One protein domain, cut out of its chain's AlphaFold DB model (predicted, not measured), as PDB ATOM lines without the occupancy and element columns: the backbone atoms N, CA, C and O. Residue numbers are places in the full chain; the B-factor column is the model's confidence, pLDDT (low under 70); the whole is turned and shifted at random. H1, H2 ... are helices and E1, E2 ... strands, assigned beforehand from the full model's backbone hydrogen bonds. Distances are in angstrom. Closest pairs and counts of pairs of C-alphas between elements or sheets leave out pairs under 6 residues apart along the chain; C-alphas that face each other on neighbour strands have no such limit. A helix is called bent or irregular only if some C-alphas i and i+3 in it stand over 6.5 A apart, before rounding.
ATOM      1  N   PRO A   6      -3.089  16.707  47.711       93.38
ATOM      2  CA  PRO A   6      -3.979  16.299  46.631       93.38
ATOM      3  C   PRO A   6      -4.753  15.035  47.013       93.38
ATOM      4  O   PRO A   6      -4.237  14.170  47.716       93.38
ATOM      5  N   VAL A   7      -5.983  14.902  46.533       97.88
ATOM      6  CA  VAL A   7      -6.772  13.679  46.721       97.88
ATOM      7  C   VAL A   7      -6.988  13.026  45.370       97.88
ATOM      8  O   VAL A   7      -7.404  13.702  44.427       97.88
ATOM      9  N   ILE A   8      -6.720  11.725  45.301       98.44
ATOM     10  CA  ILE A   8      -7.109  10.857  44.190       98.44
ATOM     11  C   ILE A   8      -8.329  10.078  44.677       98.44
ATOM     12  O   ILE A   8      -8.223   9.309  45.630       98.44
ATOM     13  N   ALA A   9      -9.491  10.313  44.081       98.19
ATOM     14  CA  ALA A   9     -10.710   9.574  44.366       98.19
ATOM     15  C   ALA A   9     -10.922   8.491  43.306       98.19
ATOM     16  O   ALA A   9     -10.854   8.788  42.117       98.19
ATOM     17  N   THR A  10     -11.221   7.269  43.739       98.19
ATOM     18  CA  THR A  10     -11.643   6.168  42.861       98.19
ATOM     19  C   THR A  10     -12.789   5.373  43.481       98.19
ATOM     20  O   THR A  10     -13.148   5.616  44.638       98.19
ATOM     21  N   HIS A  11     -13.403   4.459  42.733       95.81
ATOM     22  CA  HIS A  11     -14.572   3.718  43.192       95.81
ATOM     23  C   HIS A  11     -14.227   2.789  44.366       95.81
ATOM     24  O   HIS A  11     -13.098   2.347  44.574       95.81
ATOM     25  N   SER A  12     -15.231   2.487  45.187       94.06
ATOM     26  CA  SER A  12     -15.095   1.594  46.345       94.06
ATOM     27  C   SER A  12     -15.515   0.149  46.038       94.06
ATOM     28  O   SER A  12     -15.977  -0.549  46.938       94.06
ATOM     29  N   GLY A  13     -15.454  -0.268  44.767       91.25
ATOM     30  CA  GLY A  13     -15.834  -1.613  44.315       91.25
ATOM     31  C   GLY A  13     -14.705  -2.636  44.456       91.25
ATOM     32  O   GLY A  13     -13.810  -2.465  45.283       91.25
ATOM     33  N   SER A  14     -14.740  -3.691  43.641       91.00
ATOM     34  CA  SER A  14     -13.558  -4.529  43.395       91.00
ATOM     35  C   SER A  14     -12.473  -3.699  42.716       91.00
ATOM     36  O   SER A  14     -12.791  -2.719  42.058       91.00
ATOM     37  N   PHE A  15     -11.207  -4.059  42.900       86.19
ATOM     38  CA  PHE A  15     -10.128  -3.438  42.134       86.19
ATOM     39  C   PHE A  15     -10.120  -4.017  40.727       86.19
ATOM     40  O   PHE A  15     -10.146  -5.242  40.568       86.19
ATOM     41  N   HIS A  16     -10.068  -3.145  39.738       90.19
ATOM     42  CA  HIS A  16      -9.753  -3.509  38.375       90.19
ATOM     43  C   HIS A  16      -8.258  -3.240  38.134       90.19
ATOM     44  O   HIS A  16      -7.515  -2.780  39.003       90.19
ATOM     45  N   ALA A  17      -7.734  -3.659  36.987       93.25
ATOM     46  CA  ALA A  17      -6.332  -3.379  36.681       93.25
ATOM     47  C   ALA A  17      -6.143  -1.920  36.230       93.25
ATOM     48  O   ALA A  17      -5.061  -1.352  36.402       93.25
ATOM     49  N   ASP A  18      -7.188  -1.315  35.669       93.31
ATOM     50  CA  ASP A  18      -7.166   0.034  35.127       93.31
ATOM     51  C   ASP A  18      -7.198   1.104  36.244       93.31
ATOM     52  O   ASP A  18      -6.339   1.990  36.242       93.31
ATOM     53  N   ASP A  19      -8.075   0.987  37.253       93.62
ATOM     54  CA  ASP A  19      -8.157   1.925  38.385       93.62
ATOM     55  C   ASP A  19      -6.859   1.915  39.208       93.62
ATOM     56  O   ASP A  19      -6.331   2.972  39.582       93.62
ATOM     57  N   VAL A  20      -6.272   0.732  39.414       97.00
ATOM     58  CA  VAL A  20      -4.974   0.570  40.083       97.00
ATOM     59  C   VAL A  20      -3.841   1.219  39.283       97.00
ATOM     60  O   VAL A  20      -3.048   1.973  39.859       97.00
ATOM     61  N   ALA A  21      -3.749   0.964  37.974       98.12
ATOM     62  CA  ALA A  21      -2.696   1.534  37.133       98.12
ATOM     63  C   ALA A  21      -2.794   3.066  37.057       98.12
ATOM     64  O   ALA A  21      -1.794   3.763  37.255       98.12
ATOM     65  N   ALA A  22      -4.003   3.594  36.856       98.25
ATOM     66  CA  ALA A  22      -4.287   5.024  36.867       98.25
ATOM     67  C   ALA A  22      -3.851   5.683  38.188       98.25
ATOM     68  O   ALA A  22      -3.108   6.672  38.198       98.25
ATOM     69  N   CYS A  23      -4.262   5.104  39.321       98.25
ATOM     70  CA  CYS A  23      -3.909   5.618  40.641       98.25
ATOM     71  C   CYS A  23      -2.396   5.562  40.899       98.25
ATOM     72  O   CYS A  23      -1.852   6.502  41.478       98.25
ATOM     73  N   ALA A  24      -1.700   4.512  40.452       98.25
ATOM     74  CA  ALA A  24      -0.252   4.382  40.615       98.25
ATOM     75  C   ALA A  24       0.524   5.469  39.850       98.25
ATOM     76  O   ALA A  24       1.471   6.053  40.389       98.25
ATOM     77  N   VAL A  25       0.099   5.789  38.623       98.62
ATOM     78  CA  VAL A  25       0.686   6.872  37.819       98.62
ATOM     79  C   VAL A  25       0.546   8.215  38.534       98.62
ATOM     80  O   VAL A  25       1.534   8.936  38.705       98.62
ATOM     81  N   LEU A  26      -0.660   8.531  39.010       98.44
ATOM     82  CA  LEU A  26      -0.918   9.775  39.735       98.44
ATOM     83  C   LEU A  26      -0.171   9.820  41.071       98.44
ATOM     84  O   LEU A  26       0.452  10.831  41.379       98.44
ATOM     85  N   ALA A  27      -0.154   8.735  41.843       98.00
ATOM     86  CA  ALA A  27       0.573   8.675  43.111       98.00
ATOM     87  C   ALA A  27       2.084   8.892  42.924       98.00
ATOM     88  O   ALA A  27       2.723   9.543  43.751       98.00
ATOM     89  N   LYS A  28       2.666   8.415  41.814       98.00
ATOM     90  CA  LYS A  28       4.076   8.672  41.490       98.00
ATOM     91  C   LYS A  28       4.353  10.150  41.203       98.00
ATOM     92  O   LYS A  28       5.405  10.652  41.600       98.00
ATOM     93  N   LEU A  29       3.448  10.831  40.502       97.75
ATOM     94  CA  LEU A  29       3.595  12.244  40.136       97.75
ATOM     95  C   LEU A  29       3.224  13.200  41.270       97.75
ATOM     96  O   LEU A  29       3.791  14.286  41.387       97.75
ATOM     97  N   PHE A  30       2.307  12.776  42.131       97.12
ATOM     98  CA  PHE A  30       1.799  13.528  43.266       97.12
ATOM     99  C   PHE A  30       2.034  12.715  44.547       97.12
ATOM    100  O   PHE A  30       1.083  12.213  45.134       97.12
ATOM    101  N   PRO A  31       3.285  12.587  45.027       96.00
ATOM    102  CA  PRO A  31       3.630  11.689  46.138       96.00
ATOM    103  C   PRO A  31       3.014  12.085  47.485       96.00
ATOM    104  O   PRO A  31       2.934  11.268  48.394       96.00
ATOM    105  N   ALA A  32       2.571  13.338  47.629       95.88
ATOM    106  CA  ALA A  32       1.811  13.782  48.794       95.88
ATOM    107  C   ALA A  32       0.318  13.420  48.703       95.88
ATOM    108  O   ALA A  32      -0.420  13.680  49.651       95.88
ATOM    109  N   ALA A  33      -0.151  12.890  47.569       96.69
ATOM    110  CA  ALA A  33      -1.560  12.626  47.355       96.69
ATOM    111  C   ALA A  33      -2.073  11.513  48.270       96.69
ATOM    112  O   ALA A  33      -1.396  10.523  48.531       96.69
ATOM    113  N   THR A  34      -3.308  11.670  48.737       97.06
ATOM    114  CA  THR A  34      -4.029  10.627  49.468       97.06
ATOM    115  C   THR A  34      -5.011   9.941  48.526       97.06
ATOM    116  O   THR A  34      -5.825  10.611  47.888       97.06
ATOM    117  N   LEU A  35      -4.941   8.612  48.445       97.00
ATOM    118  CA  LEU A  35      -5.916   7.803  47.717       97.00
ATOM    119  C   LEU A  35      -7.152   7.573  48.593       97.00
ATOM    120  O   LEU A  35      -7.044   7.083  49.716       97.00
ATOM    121  N   VAL A  36      -8.327   7.907  48.068       96.94
ATOM    122  CA  VAL A  36      -9.621   7.717  48.724       96.94
ATOM    123  C   VAL A  36     -10.510   6.861  47.828       96.94
ATOM    124  O   VAL A  36     -10.801   7.225  46.693       96.94
ATOM    125  N   ARG A  37     -10.988   5.732  48.355       97.00
ATOM    126  CA  ARG A  37     -11.974   4.874  47.683       97.00
ATOM    127  C   ARG A  37     -13.375   5.260  48.138       97.00
ATOM    128  O   ARG A  37     -13.685   5.163  49.323       97.00
ATOM    129  N   THR A  38     -14.221   5.730  47.229       97.06
ATOM    130  CA  THR A  38     -15.547   6.262  47.563       97.06
ATOM    131  C   THR A  38     -16.496   6.242  46.367       97.06
ATOM    132  O   THR A  38     -16.079   6.254  45.216       97.06
ATOM    133  N   ARG A  39     -17.801   6.256  46.645       95.88
ATOM    134  CA  ARG A  39     -18.863   6.559  45.667       95.88
ATOM    135  C   ARG A  39     -19.630   7.834  46.014       95.88
ATOM    136  O   ARG A  39     -20.638   8.143  45.390       95.88
ATOM    137  N   ASN A  40     -19.188   8.569  47.036       97.31
ATOM    138  CA  ASN A  40     -19.869   9.782  47.457       97.31
ATOM    139  C   ASN A  40     -19.564  10.924  46.463       97.31
ATOM    140  O   ASN A  40     -18.407  11.350  46.370       97.31
ATOM    141  N   PRO A  41     -20.581  11.464  45.767       95.62
ATOM    142  CA  PRO A  41     -20.381  12.452  44.711       95.62
ATOM    143  C   PRO A  41     -19.775  13.763  45.231       95.62
ATOM    144  O   PRO A  41     -19.014  14.410  44.520       95.62
ATOM    145  N   GLU A  42     -20.042  14.141  46.483       95.19
ATOM    146  CA  GLU A  42     -19.462  15.339  47.094       95.19
ATOM    147  C   GLU A  42     -17.953  15.211  47.326       95.19
ATOM    148  O   GLU A  42     -17.210  16.186  47.206       95.19
ATOM    149  N   PHE A  43     -17.487  14.014  47.697       95.50
ATOM    150  CA  PHE A  43     -16.056  13.752  47.853       95.50
ATOM    151  C   PHE A  43     -15.368  13.700  46.491       95.50
ATOM    152  O   PHE A  43     -14.323  14.323  46.325       95.50
ATOM    153  N   ILE A  44     -15.989  13.034  45.513       97.31
ATOM    154  CA  ILE A  44     -15.467  12.930  44.144       97.31
ATOM    155  C   ILE A  44     -15.284  14.322  43.528       97.31
ATOM    156  O   ILE A  44     -14.210  14.635  43.025       97.31
ATOM    157  N   ARG A  45     -16.290  15.203  43.630       95.50
ATOM    158  CA  ARG A  45     -16.201  16.560  43.061       95.50
ATOM    159  C   ARG A  45     -15.101  17.418  43.683       95.50
ATOM    160  O   ARG A  45     -14.537  18.258  42.989       95.50
ATOM    161  N   ARG A  46     -14.809  17.217  44.972       95.06
ATOM    162  CA  ARG A  46     -13.768  17.950  45.711       95.06
ATOM    163  C   ARG A  46     -12.365  17.377  45.527       95.06
ATOM    164  O   ARG A  46     -11.400  18.060  45.861       95.06
ATOM    165  N   ALA A  47     -12.240  16.149  45.032       97.31
ATOM    166  CA  ALA A  47     -10.945  15.530  44.804       97.31
ATOM    167  C   ALA A  47     -10.160  16.275  43.714       97.31
ATOM    168  O   ALA A  47     -10.731  16.806  42.755       97.31
ATOM    169  N   GLN A  48      -8.832  16.289  43.849       97.75
ATOM    170  CA  GLN A  48      -7.958  16.836  42.811       97.75
ATOM    171  C   GLN A  48      -8.055  15.982  41.548       97.75
ATOM    172  O   GLN A  48      -8.158  16.523  40.451       97.75
ATOM    173  N   PHE A  49      -8.078  14.662  41.728       98.50
ATOM    174  CA  PHE A  49      -8.242  13.691  40.661       98.50
ATOM    175  C   PHE A  49      -9.421  12.773  40.967       98.50
ATOM    176  O   PHE A  49      -9.532  12.272  42.084       98.50
ATOM    177  N   ALA A  50     -10.283  12.553  39.981       98.38
ATOM    178  CA  ALA A  50     -11.322  11.533  40.006       98.38
ATOM    179  C   ALA A  50     -10.987  10.502  38.928       98.38
ATOM    180  O   ALA A  50     -10.825  10.877  37.769       98.38
ATOM    181  N   VAL A  51     -10.830   9.244  39.327       98.44
ATOM    182  CA  VAL A  51     -10.391   8.127  38.487       98.44
ATOM    183  C   VAL A  51     -11.445   7.044  38.568       98.44
ATOM    184  O   VAL A  51     -11.723   6.554  39.663       98.44
ATOM    185  N   ASP A  52     -12.021   6.678  37.433       97.44
ATOM    186  CA  ASP A  52     -13.070   5.662  37.353       97.44
ATOM    187  C   ASP A  52     -14.344   5.981  38.160       97.44
ATOM    188  O   ASP A  52     -15.116   5.120  38.581       97.44
ATOM    189  N   VAL A  53     -14.548   7.270  38.443       97.19
ATOM    190  CA  VAL A  53     -15.721   7.792  39.144       97.19
ATOM    191  C   VAL A  53     -16.048   9.211  38.703       97.19
ATOM    192  O   VAL A  53     -15.176  10.018  38.381       97.19
ATOM    193  N   GLY A  54     -17.326   9.563  38.830       95.69
ATOM    194  CA  GLY A  54     -17.824  10.923  38.622       95.69
ATOM    195  C   GLY A  54     -18.393  11.177  37.230       95.69
ATOM    196  O   GLY A  54     -19.002  12.224  37.034       95.69
ATOM    197  N   GLY A  55     -18.257  10.233  36.300       95.25
ATOM    198  CA  GLY A  55     -18.868  10.256  34.976       95.25
ATOM    199  C   GLY A  55     -18.356  11.384  34.088       95.25
ATOM    200  O   GLY A  55     -19.092  11.863  33.231       95.25
ATOM    201  N   ILE A  56     -17.117  11.849  34.275       95.50
ATOM    202  CA  ILE A  56     -16.554  12.983  33.525       95.50
ATOM    203  C   ILE A  56     -15.158  12.639  32.996       95.50
ATOM    204  O   ILE A  56     -14.282  12.219  33.751       95.50
ATOM    205  N   TRP A  57     -14.958  12.897  31.703       95.12
ATOM    206  CA  TRP A  57     -13.649  12.984  31.069       95.12
ATOM    207  C   TRP A  57     -13.306  14.459  30.861       95.12
ATOM    208  O   TRP A  57     -13.900  15.137  30.025       95.12
ATOM    209  N   ASP A  58     -12.377  14.959  31.668       96.00
ATOM    210  CA  ASP A  58     -11.860  16.324  31.612       96.00
ATOM    211  C   ASP A  58     -10.443  16.336  32.214       96.00
ATOM    212  O   ASP A  58     -10.279  16.498  33.431       96.00
ATOM    213  N   PRO A  59      -9.398  16.138  31.391       95.00
ATOM    214  CA  PRO A  59      -8.027  16.038  31.881       95.00
ATOM    215  C   PRO A  59      -7.521  17.350  32.489       95.00
ATOM    216  O   PRO A  59      -6.666  17.316  33.373       95.00
ATOM    217  N   VAL A  60      -8.059  18.503  32.068       95.81
ATOM    218  CA  VAL A  60      -7.673  19.816  32.612       95.81
ATOM    219  C   VAL A  60      -8.101  19.927  34.072       95.81
ATOM    220  O   VAL A  60      -7.343  20.424  34.904       95.81
ATOM    221  N   ASN A  61      -9.286  19.409  34.398       96.56
ATOM    222  CA  ASN A  61      -9.824  19.397  35.757       96.56
ATOM    223  C   ASN A  61      -9.573  18.078  36.509       96.56
ATOM    224  O   ASN A  61     -10.153  17.851  37.573       96.56
ATOM    225  N   GLY A  62      -8.706  17.203  35.987       97.75
ATOM    226  CA  GLY A  62      -8.335  15.948  36.637       97.75
ATOM    227  C   GLY A  62      -9.503  14.968  36.769       97.75
ATOM    228  O   GLY A  62      -9.721  14.402  37.842       97.75
ATOM    229  N   ARG A  63     -10.318  14.820  35.727       98.19
ATOM    230  CA  ARG A  63     -11.448  13.887  35.682       98.19
ATOM    231  C   ARG A  63     -11.171  12.827  34.622       98.19
ATOM    232  O   ARG A  63     -11.022  13.157  33.450       98.19
ATOM    233  N   PHE A  64     -11.064  11.581  35.064       98.19
ATOM    234  CA  PHE A  64     -10.598  10.424  34.303       98.19
ATOM    235  C   PHE A  64     -11.590   9.272  34.472       98.19
ATOM    236  O   PHE A  64     -11.257   8.246  35.053       98.19
ATOM    237  N   ASP A  65     -12.829   9.479  34.038       97.00
ATOM    238  CA  ASP A  65     -13.854   8.436  33.994       97.00
ATOM    239  C   ASP A  65     -14.285   8.217  32.538       97.00
ATOM    240  O   ASP A  65     -14.316   9.169  31.754       97.00
ATOM    241  N   HIS A  66     -14.618   6.978  32.194       93.81
ATOM    242  CA  HIS A  66     -15.033   6.522  30.864       93.81
ATOM    243  C   HIS A  66     -16.474   5.966  30.842       93.81
ATOM    244  O   HIS A  66     -17.006   5.643  29.779       93.81
ATOM    245  N   HIS A  67     -17.152   5.900  31.994       91.56
ATOM    246  CA  HIS A  67     -18.501   5.341  32.144       91.56
ATOM    247  C   HIS A  67     -19.634   6.223  31.581       91.56
ATOM    248  O   HIS A  67     -20.816   5.995  31.869       91.56
ATOM    249  N   GLN A  68     -19.331   7.264  30.799       91.38
ATOM    250  CA  GLN A  68     -20.372   8.105  30.216       91.38
ATOM    251  C   GLN A  68     -21.180   7.312  29.195       91.38
ATOM    252  O   GLN A  68     -20.650   6.580  28.357       91.38
ATOM    253  N   LYS A  69     -22.499   7.509  29.208       85.75
ATOM    254  CA  LYS A  69     -23.363   6.920  28.189       85.75
ATOM    255  C   LYS A  69     -22.955   7.448  26.811       85.75
ATOM    256  O   LYS A  69     -23.050   8.646  26.560       85.75
ATOM    257  N   GLY A  70     -22.545   6.543  25.925       84.75
ATOM    258  CA  GLY A  70     -22.066   6.902  24.590       84.75
ATOM    259  C   GLY A  70     -20.666   7.516  24.584       84.75
ATOM    260  O   GLY A  70     -20.367   8.297  23.687       84.75
ATOM    261  N   PHE A  71     -19.821   7.208  25.574       89.31
ATOM    262  CA  PHE A  71     -18.409   7.573  25.527       89.31
ATOM    263  C   PHE A  71     -17.749   7.011  24.256       89.31
ATOM    264  O   PHE A  71     -17.859   5.825  23.957       89.31
ATOM    265  N   VAL A  72     -17.081   7.884  23.497       87.12
ATOM    266  CA  VAL A  72     -16.416   7.559  22.217       87.12
ATOM    267  C   VAL A  72     -14.931   7.926  22.221       87.12
ATOM    268  O   VAL A  72     -14.299   7.985  21.169       87.12
ATOM    269  N   GLY A  73     -14.361   8.216  23.395       91.88
ATOM    270  CA  GLY A  73     -12.941   8.520  23.507       91.88
ATOM    271  C   GLY A  73     -12.112   7.287  23.165       91.88
ATOM    272  O   GLY A  73     -12.096   6.319  23.921       91.88
ATOM    273  N   ALA A  74     -11.394   7.338  22.047       94.94
ATOM    274  CA  ALA A  74     -10.534   6.255  21.587       94.94
ATOM    275  C   ALA A  74      -9.210   6.790  21.035       94.94
ATOM    276  O   ALA A  74      -9.098   7.947  20.615       94.94
ATOM    277  N   ARG A  75      -8.196   5.927  21.032       94.38
ATOM    278  CA  ARG A  75      -6.922   6.161  20.341       94.38
ATOM    279  C   ARG A  75      -7.106   6.069  18.829       94.38
ATOM    280  O   ARG A  75      -8.077   5.499  18.340       94.38
ATOM    281  N   SER A  76      -6.109   6.532  18.075       93.25
ATOM    282  CA  SER A  76      -6.047   6.309  16.622       93.25
ATOM    283  C   SER A  76      -5.980   4.825  16.240       93.25
ATOM    284  O   SER A  76      -6.352   4.475  15.124       93.25
ATOM    285  N   SER A  77      -5.556   3.950  17.160       92.19
ATOM    286  CA  SER A  77      -5.625   2.491  17.007       92.19
ATOM    287  C   SER A  77      -7.053   1.933  17.054       92.19
ATOM    288  O   SER A  77      -7.257   0.772  16.717       92.19
ATOM    289  N   GLY A  78      -8.039   2.730  17.477       94.25
ATOM    290  CA  GLY A  78      -9.420   2.301  17.700       94.25
ATOM    291  C   GLY A  78      -9.684   1.742  19.100       94.25
ATOM    292  O   GLY A  78     -10.837   1.488  19.436       94.25
ATOM    293  N   VAL A  79      -8.653   1.587  19.939       94.62
ATOM    294  CA  VAL A  79      -8.828   1.163  21.334       94.62
ATOM    295  C   VAL A  79      -9.504   2.279  22.128       94.62
ATOM    296  O   VAL A  79      -8.961   3.383  22.250       94.62
ATOM    297  N   VAL A  80     -10.689   1.974  22.656       95.69
ATOM    298  CA  VAL A  80     -11.458   2.849  23.551       95.69
ATOM    299  C   VAL A  80     -10.689   3.018  24.856       95.69
ATOM    300  O   VAL A  80     -10.118   2.058  25.363       95.69
ATOM    301  N   TYR A  81     -10.645   4.238  25.384       97.44
ATOM    302  CA  TYR A  81      -9.995   4.499  26.663       97.44
ATOM    303  C   TYR A  81     -10.830   3.969  27.838       97.44
ATOM    304  O   TYR A  81     -12.042   4.186  27.884       97.44
ATOM    305  N   ALA A  82     -10.156   3.362  28.813       97.25
ATOM    306  CA  ALA A  82     -10.621   3.269  30.192       97.25
ATOM    307  C   ALA A  82      -9.829   4.258  31.060       97.25
ATOM    308  O   ALA A  82      -9.016   5.050  30.561       97.25
ATOM    309  N   SER A  83     -10.057   4.239  32.371       97.81
ATOM    310  CA  SER A  83      -9.493   5.221  33.301       97.81
ATOM    311  C   SER A  83      -7.952   5.242  33.296       97.81
ATOM    312  O   SER A  83      -7.348   6.321  33.344       97.81
ATOM    313  N   ALA A  84      -7.297   4.081  33.147       98.31
ATOM    314  CA  ALA A  84      -5.839   3.975  32.991       98.31
ATOM    315  C   ALA A  84      -5.319   4.738  31.776       98.31
ATOM    316  O   ALA A  84      -4.432   5.587  31.910       98.31
ATOM    317  N   GLY A  85      -5.877   4.471  30.597       98.25
ATOM    318  CA  GLY A  85      -5.479   5.155  29.382       98.25
ATOM    319  C   GLY A  85      -5.770   6.650  29.401       98.25
ATOM    320  O   GLY A  85      -4.952   7.423  28.911       98.25
ATOM    321  N   LEU A  86      -6.879   7.080  30.012       98.38
ATOM    322  CA  LEU A  86      -7.195   8.503  30.175       98.38
ATOM    323  C   LEU A  86      -6.135   9.227  31.017       98.38
ATOM    324  O   LEU A  86      -5.641  10.291  30.626       98.38
ATOM    325  N   VAL A  87      -5.741   8.641  32.152       98.69
ATOM    326  CA  VAL A  87      -4.644   9.171  32.976       98.69
ATOM    327  C   VAL A  87      -3.329   9.141  32.202       98.69
ATOM    328  O   VAL A  87      -2.579  10.119  32.229       98.69
ATOM    329  N   TRP A  88      -3.038   8.053  31.487       98.69
ATOM    330  CA  TRP A  88      -1.795   7.914  30.732       98.69
ATOM    331  C   TRP A  88      -1.684   8.921  29.586       98.69
ATOM    332  O   TRP A  88      -0.622   9.514  29.396       98.69
ATOM    333  N   ALA A  89      -2.777   9.200  28.880       97.94
ATOM    334  CA  ALA A  89      -2.816  10.217  27.837       97.94
ATOM    335  C   ALA A  89      -2.466  11.613  28.387       97.94
ATOM    336  O   ALA A  89      -1.760  12.376  27.731       97.94
ATOM    337  N   ALA A  90      -2.906  11.936  29.609       98.00
ATOM    338  CA  ALA A  90      -2.615  13.219  30.250       98.00
ATOM    339  C   ALA A  90      -1.228  13.280  30.921       98.00
ATOM    340  O   ALA A  90      -0.611  14.344  30.983       98.00
ATOM    341  N   HIS A  91      -0.734  12.157  31.450       98.44
ATOM    342  CA  HIS A  91       0.381  12.151  32.403       98.44
ATOM    343  C   HIS A  91       1.524  11.181  32.077       98.44
ATOM    344  O   HIS A  91       2.564  11.237  32.735       98.44
ATOM    345  N   GLY A  92       1.396  10.327  31.065       98.44
ATOM    346  CA  GLY A  92       2.334   9.236  30.779       98.44
ATOM    347  C   GLY A  92       3.763   9.709  30.517       98.44
ATOM    348  O   GLY A  92       4.712   9.192  31.103       98.44
ATOM    349  N   GLN A  93       3.944  10.766  29.721       98.31
ATOM    350  CA  GLN A  93       5.277  11.333  29.489       98.31
ATOM    351  C   GLN A  93       5.888  11.913  30.774       98.31
ATOM    352  O   GLN A  93       7.074  11.708  31.039       98.31
ATOM    353  N   ALA A  94       5.090  12.613  31.586       98.38
ATOM    354  CA  ALA A  94       5.551  13.153  32.862       98.38
ATOM    355  C   ALA A  94       5.942  12.024  33.827       98.38
ATOM    356  O   ALA A  94       6.969  12.117  34.499       98.38
ATOM    357  N   TYR A  95       5.168  10.936  33.852       98.69
ATOM    358  CA  TYR A  95       5.476   9.743  34.634       98.69
ATOM    359  C   TYR A  95       6.816   9.140  34.216       98.69
ATOM    360  O   TYR A  95       7.682   8.932  35.066       98.69
ATOM    361  N   VAL A  96       7.027   8.939  32.909       98.69
ATOM    362  CA  VAL A  96       8.294   8.428  32.372       98.69
ATOM    363  C   VAL A  96       9.464   9.337  32.753       98.69
ATOM    364  O   VAL A  96      10.485   8.848  33.235       98.69
ATOM    365  N   GLN A  97       9.314  10.656  32.614       98.25
ATOM    366  CA  GLN A  97      10.349  11.611  33.017       98.25
ATOM    367  C   GLN A  97      10.655  11.525  34.523       98.25
ATOM    368  O   GLN A  97      11.815  11.619  34.922       98.25
ATOM    369  N   ALA A  98       9.639  11.313  35.363       97.88
ATOM    370  CA  ALA A  98       9.795  11.202  36.811       97.88
ATOM    371  C   ALA A  98      10.476   9.894  37.257       97.88
ATOM    372  O   ALA A  98      11.123   9.869  38.308       97.88
ATOM    373  N   VAL A  99      10.329   8.797  36.504       97.88
ATOM    374  CA  VAL A  99      11.005   7.517  36.801       97.88
ATOM    375  C   VAL A  99      12.375   7.399  36.134       97.88
ATOM    376  O   VAL A  99      13.252   6.734  36.680       97.88
ATOM    377  N   ALA A 100      12.593   8.074  35.003       97.81
ATOM    378  CA  ALA A 100      13.850   8.063  34.259       97.81
ATOM    379  C   ALA A 100      14.332   9.495  33.933       97.81
ATOM    380  O   ALA A 100      14.336   9.900  32.768       97.81
ATOM    381  N   PRO A 101      14.818  10.265  34.930       97.69
ATOM    382  CA  PRO A 101      15.116  11.696  34.768       97.69
ATOM    383  C   PRO A 101      16.219  12.026  33.756       97.69
ATOM    384  O   PRO A 101      16.334  13.170  33.330       97.69
ATOM    385  N   LYS A 102      17.044  11.039  33.389       98.25
ATOM    386  CA  LYS A 102      18.136  11.195  32.415       98.25
ATOM    387  C   LYS A 102      17.655  11.206  30.962       98.25
ATOM    388  O   LYS A 102      18.442  11.540  30.081       98.25
ATOM    389  N   LEU A 103      16.411  10.804  30.694       97.88
ATOM    390  CA  LEU A 103      15.859  10.839  29.345       97.88
ATOM    391  C   LEU A 103      15.594  12.282  28.919       97.88
ATOM    392  O   LEU A 103      15.104  13.100  29.699       97.88
ATOM    393  N   THR A 104      15.880  12.574  27.654       98.31
ATOM    394  CA  THR A 104      15.373  13.788  27.006       98.31
ATOM    395  C   THR A 104      13.846  13.723  26.880       98.31
ATOM    396  O   THR A 104      13.289  12.621  26.809       98.31
ATOM    397  N   PRO A 105      13.150  14.868  26.742       97.19
ATOM    398  CA  PRO A 105      11.698  14.880  26.562       97.19
ATOM    399  C   PRO A 105      11.216  14.004  25.396       97.19
ATOM    400  O   PRO A 105      10.222  13.295  25.521       97.19
ATOM    401  N   LEU A 106      11.957  13.986  24.282       97.62
ATOM    402  CA  LEU A 106      11.634  13.149  23.125       97.62
ATOM    403  C   LEU A 106      11.788  11.650  23.428       97.62
ATOM    404  O   LEU A 106      10.966  10.846  22.993       97.62
ATOM    405  N   GLN A 107      12.826  11.252  24.167       98.06
ATOM    406  CA  GLN A 107      12.991   9.857  24.585       98.06
ATOM    407  C   GLN A 107      11.895   9.438  25.569       98.06
ATOM    408  O   GLN A 107      11.341   8.353  25.419       98.06
ATOM    409  N   ALA A 108      11.543  10.303  26.524       98.25
ATOM    410  CA  ALA A 108      10.453  10.047  27.459       98.25
ATOM    411  C   ALA A 108       9.112   9.872  26.729       98.25
ATOM    412  O   ALA A 108       8.376   8.935  27.025       98.25
ATOM    413  N   ALA A 109       8.829  10.707  25.723       97.94
ATOM    414  CA  ALA A 109       7.638  10.575  24.885       97.94
ATOM    415  C   ALA A 109       7.611   9.246  24.107       97.94
ATOM    416  O   ALA A 109       6.580   8.579  24.059       97.94
ATOM    417  N   ARG A 110       8.750   8.814  23.545       98.19
ATOM    418  CA  ARG A 110       8.856   7.522  22.840       98.19
ATOM    419  C   ARG A 110       8.604   6.338  23.771       98.19
ATOM    420  O   ARG A 110       7.848   5.444  23.416       98.19
ATOM    421  N   VAL A 111       9.196   6.354  24.964       98.25
ATOM    422  CA  VAL A 111       8.969   5.315  25.977       98.25
ATOM    423  C   VAL A 111       7.513   5.323  26.446       98.25
ATOM    424  O   VAL A 111       6.913   4.260  26.564       98.25
ATOM    425  N   ALA A 112       6.914   6.499  26.657       98.44
ATOM    426  CA  ALA A 112       5.509   6.606  27.038       98.44
ATOM    427  C   ALA A 112       4.571   6.038  25.961       98.44
ATOM    428  O   ALA A 112       3.614   5.348  26.303       98.44
ATOM    429  N   SER A 113       4.877   6.270  24.680       98.12
ATOM    430  CA  SER A 113       4.158   5.665  23.552       98.12
ATOM    431  C   SER A 113       4.307   4.144  23.521       98.12
ATOM    432  O   SER A 113       3.307   3.463  23.343       98.12
ATOM    433  N   SER A 114       5.508   3.599  23.742       97.69
ATOM    434  CA  SER A 114       5.697   2.142  23.822       97.69
ATOM    435  C   SER A 114       4.912   1.517  24.976       97.69
ATOM    436  O   SER A 114       4.281   0.486  24.791       97.69
ATOM    437  N   ILE A 115       4.898   2.152  26.152       98.00
ATOM    438  CA  ILE A 115       4.102   1.678  27.295       98.00
ATOM    439  C   ILE A 115       2.600   1.782  26.998       98.00
ATOM    440  O   ILE A 115       1.841   0.904  27.402       98.00
ATOM    441  N   ASP A 116       2.155   2.828  26.297       98.00
ATOM    442  CA  ASP A 116       0.749   2.935  25.905       98.00
ATOM    443  C   ASP A 116       0.340   1.789  24.967       98.00
ATOM    444  O   ASP A 116      -0.650   1.107  25.232       98.00
ATOM    445  N   ASP A 117       1.151   1.547  23.931       95.00
ATOM    446  CA  ASP A 117       0.951   0.497  22.927       95.00
ATOM    447  C   ASP A 117       0.983  -0.914  23.553       95.00
ATOM    448  O   ASP A 117       0.173  -1.772  23.206       95.00
ATOM    449  N   GLU A 118       1.905  -1.169  24.484       92.44
ATOM    450  CA  GLU A 118       2.151  -2.517  25.014       92.44
ATOM    451  C   GLU A 118       1.373  -2.833  26.294       92.44
ATOM    452  O   GLU A 118       1.064  -3.996  26.532       92.44
ATOM    453  N   LEU A 119       1.020  -1.838  27.113       95.81
ATOM    454  CA  LEU A 119       0.373  -2.045  28.415       95.81
ATOM    455  C   LEU A 119      -0.983  -1.347  28.512       95.81
ATOM    456  O   LEU A 119      -1.985  -2.014  28.760       95.81
ATOM    457  N   MET A 120      -1.036  -0.028  28.331       97.56
ATOM    458  CA  MET A 120      -2.240   0.744  28.680       97.56
ATOM    459  C   MET A 120      -3.433   0.386  27.802       97.56
ATOM    460  O   MET A 120      -4.532   0.200  28.313       97.56
ATOM    461  N   GLN A 121      -3.212   0.197  26.499       96.38
ATOM    462  CA  GLN A 121      -4.264  -0.263  25.593       96.38
ATOM    463  C   GLN A 121      -4.833  -1.628  26.005       96.38
ATOM    464  O   GLN A 121      -6.032  -1.851  25.869       96.38
ATOM    465  N   HIS A 122      -4.018  -2.529  26.560       93.62
ATOM    466  CA  HIS A 122      -4.497  -3.829  27.036       93.62
ATOM    467  C   HIS A 122      -5.340  -3.711  28.306       93.62
ATOM    468  O   HIS A 122      -6.361  -4.388  28.412       93.62
ATOM    469  N   LEU A 123      -4.940  -2.840  29.240       95.12
ATOM    470  CA  LEU A 123      -5.738  -2.546  30.434       95.12
ATOM    471  C   LEU A 123      -7.098  -1.965  30.046       95.12
ATOM    472  O   LEU A 123      -8.125  -2.439  30.521       95.12
ATOM    473  N   ASP A 124      -7.101  -1.012  29.116       95.81
ATOM    474  CA  ASP A 124      -8.331  -0.387  28.647       95.81
ATOM    475  C   ASP A 124      -9.243  -1.379  27.915       95.81
ATOM    476  O   ASP A 124     -10.452  -1.389  28.133       95.81
ATOM    477  N   MET A 125      -8.689  -2.256  27.070       94.50
ATOM    478  CA  MET A 125      -9.476  -3.306  26.416       94.50
ATOM    479  C   MET A 125     -10.076  -4.291  27.423       94.50
ATOM    480  O   MET A 125     -11.192  -4.761  27.213       94.50
ATOM    481  N   ALA A 126      -9.352  -4.627  28.495       92.62
ATOM    482  CA  ALA A 126      -9.863  -5.508  29.539       92.62
ATOM    483  C   ALA A 126     -11.050  -4.879  30.277       92.62
ATOM    484  O   ALA A 126     -12.068  -5.547  30.456       92.62
ATOM    485  N   ASP A 127     -10.941  -3.605  30.648       92.81
ATOM    486  CA  ASP A 127     -11.976  -2.919  31.421       92.81
ATOM    487  C   ASP A 127     -13.201  -2.525  30.569       92.81
ATOM    488  O   ASP A 127     -14.347  -2.759  30.950       92.81
TER     489      ASP A 127
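AT A GLANCE: This is residues 6 to 127 of the 154 residues of an uncharacterized protein of Variovorax sp. PBL-H6 (UniProt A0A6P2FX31). Three helices, H1, H3 and H4, make a bundle with H3 between the other two, and a small sheet of three short strands covers the side of H1 away from H4, with the short helix H2 over the sheet's other face. A long loop, residues 52 to 82, leads from E3 to H3. The printed part has 122 residues with four named helices and three named strands in the order E1 H1 E2 H2 E3 H3 H4; the parallel sheet runs E2 E1 E3, and the class is mostly helix. The whole is compact, with a radius of gyration of the C-alphas of 13.8 A and spans of 41 by 34 by 25 A.

IN THESE COORDINATES: E1 is residues 7 to 10, with C-alpha 7 at (-6.772, 13.679, 46.721). H1, residues 17 to 29, is 18.8 A long. E2 is residues 34 to 37, H2 residues 41 to 46 and E3 residues 49 to 51. H3, residues 83 to 99, is 20.9 A long and irregular: C-alphas 90 and 93 are 8.1 A apart, and it has a kink of 72 degrees near residue 91. H4, residues 105 to 127, is 30.0 A long and ends with C-alpha 127 at (-11.976, -2.919, 31.421). It is only just irregular, with C-alphas 118 and 121 6.8 A apart, and has a kink of 39 degrees near residue 115.

HOW THE PARTS SIT: E1, the inner strand, is parallel to E2, with N 36 and O 8 2.8 A apart, and to E3, with N 9 and O 49 2.8 A apart. E1, H1, E2 form a strand-helix-strand unit, two parallel neighbour strands with a helix between in the chain, and its crossover is right-handed. E2, H2, E3 form a split unit, with E1 between its strands, also right-handed. H1 and H2 are on opposite faces, at heights over the sheet of 9.1 A and 9.0 A, and both lie over E1, along the strands. H1 touches H3, the closest C-alphas being those of Ala 22 and Ala 84, 4.3 A apart. H3 and H4 form a helical hairpin at a shallow tilt of 32 degrees, with the C-alphas of Gln 93 and Ala 109 closest, 5.2 A apart. H4 touches H1 with residues 123 to 127 alone; the closest C-alphas are those of Asp 18 and Leu 123, 5.5 A apart. In H1 and H2 every O i to N i+4 pair is within hydrogen-bond range; in H3 11 of 13 are, in H4 17 of 19.

THE WHOLE: The C-alphas farthest apart, those of Lys 69 and Lys 102, are 41.9 A apart. The printed part has no cut. The link from E3 to H3 is long, and its residues 63 to 64 pair in parallel with residues 50 to 51 of E3. The mean pLDDT of the printed part is 96.1, and no printed residue is under 70.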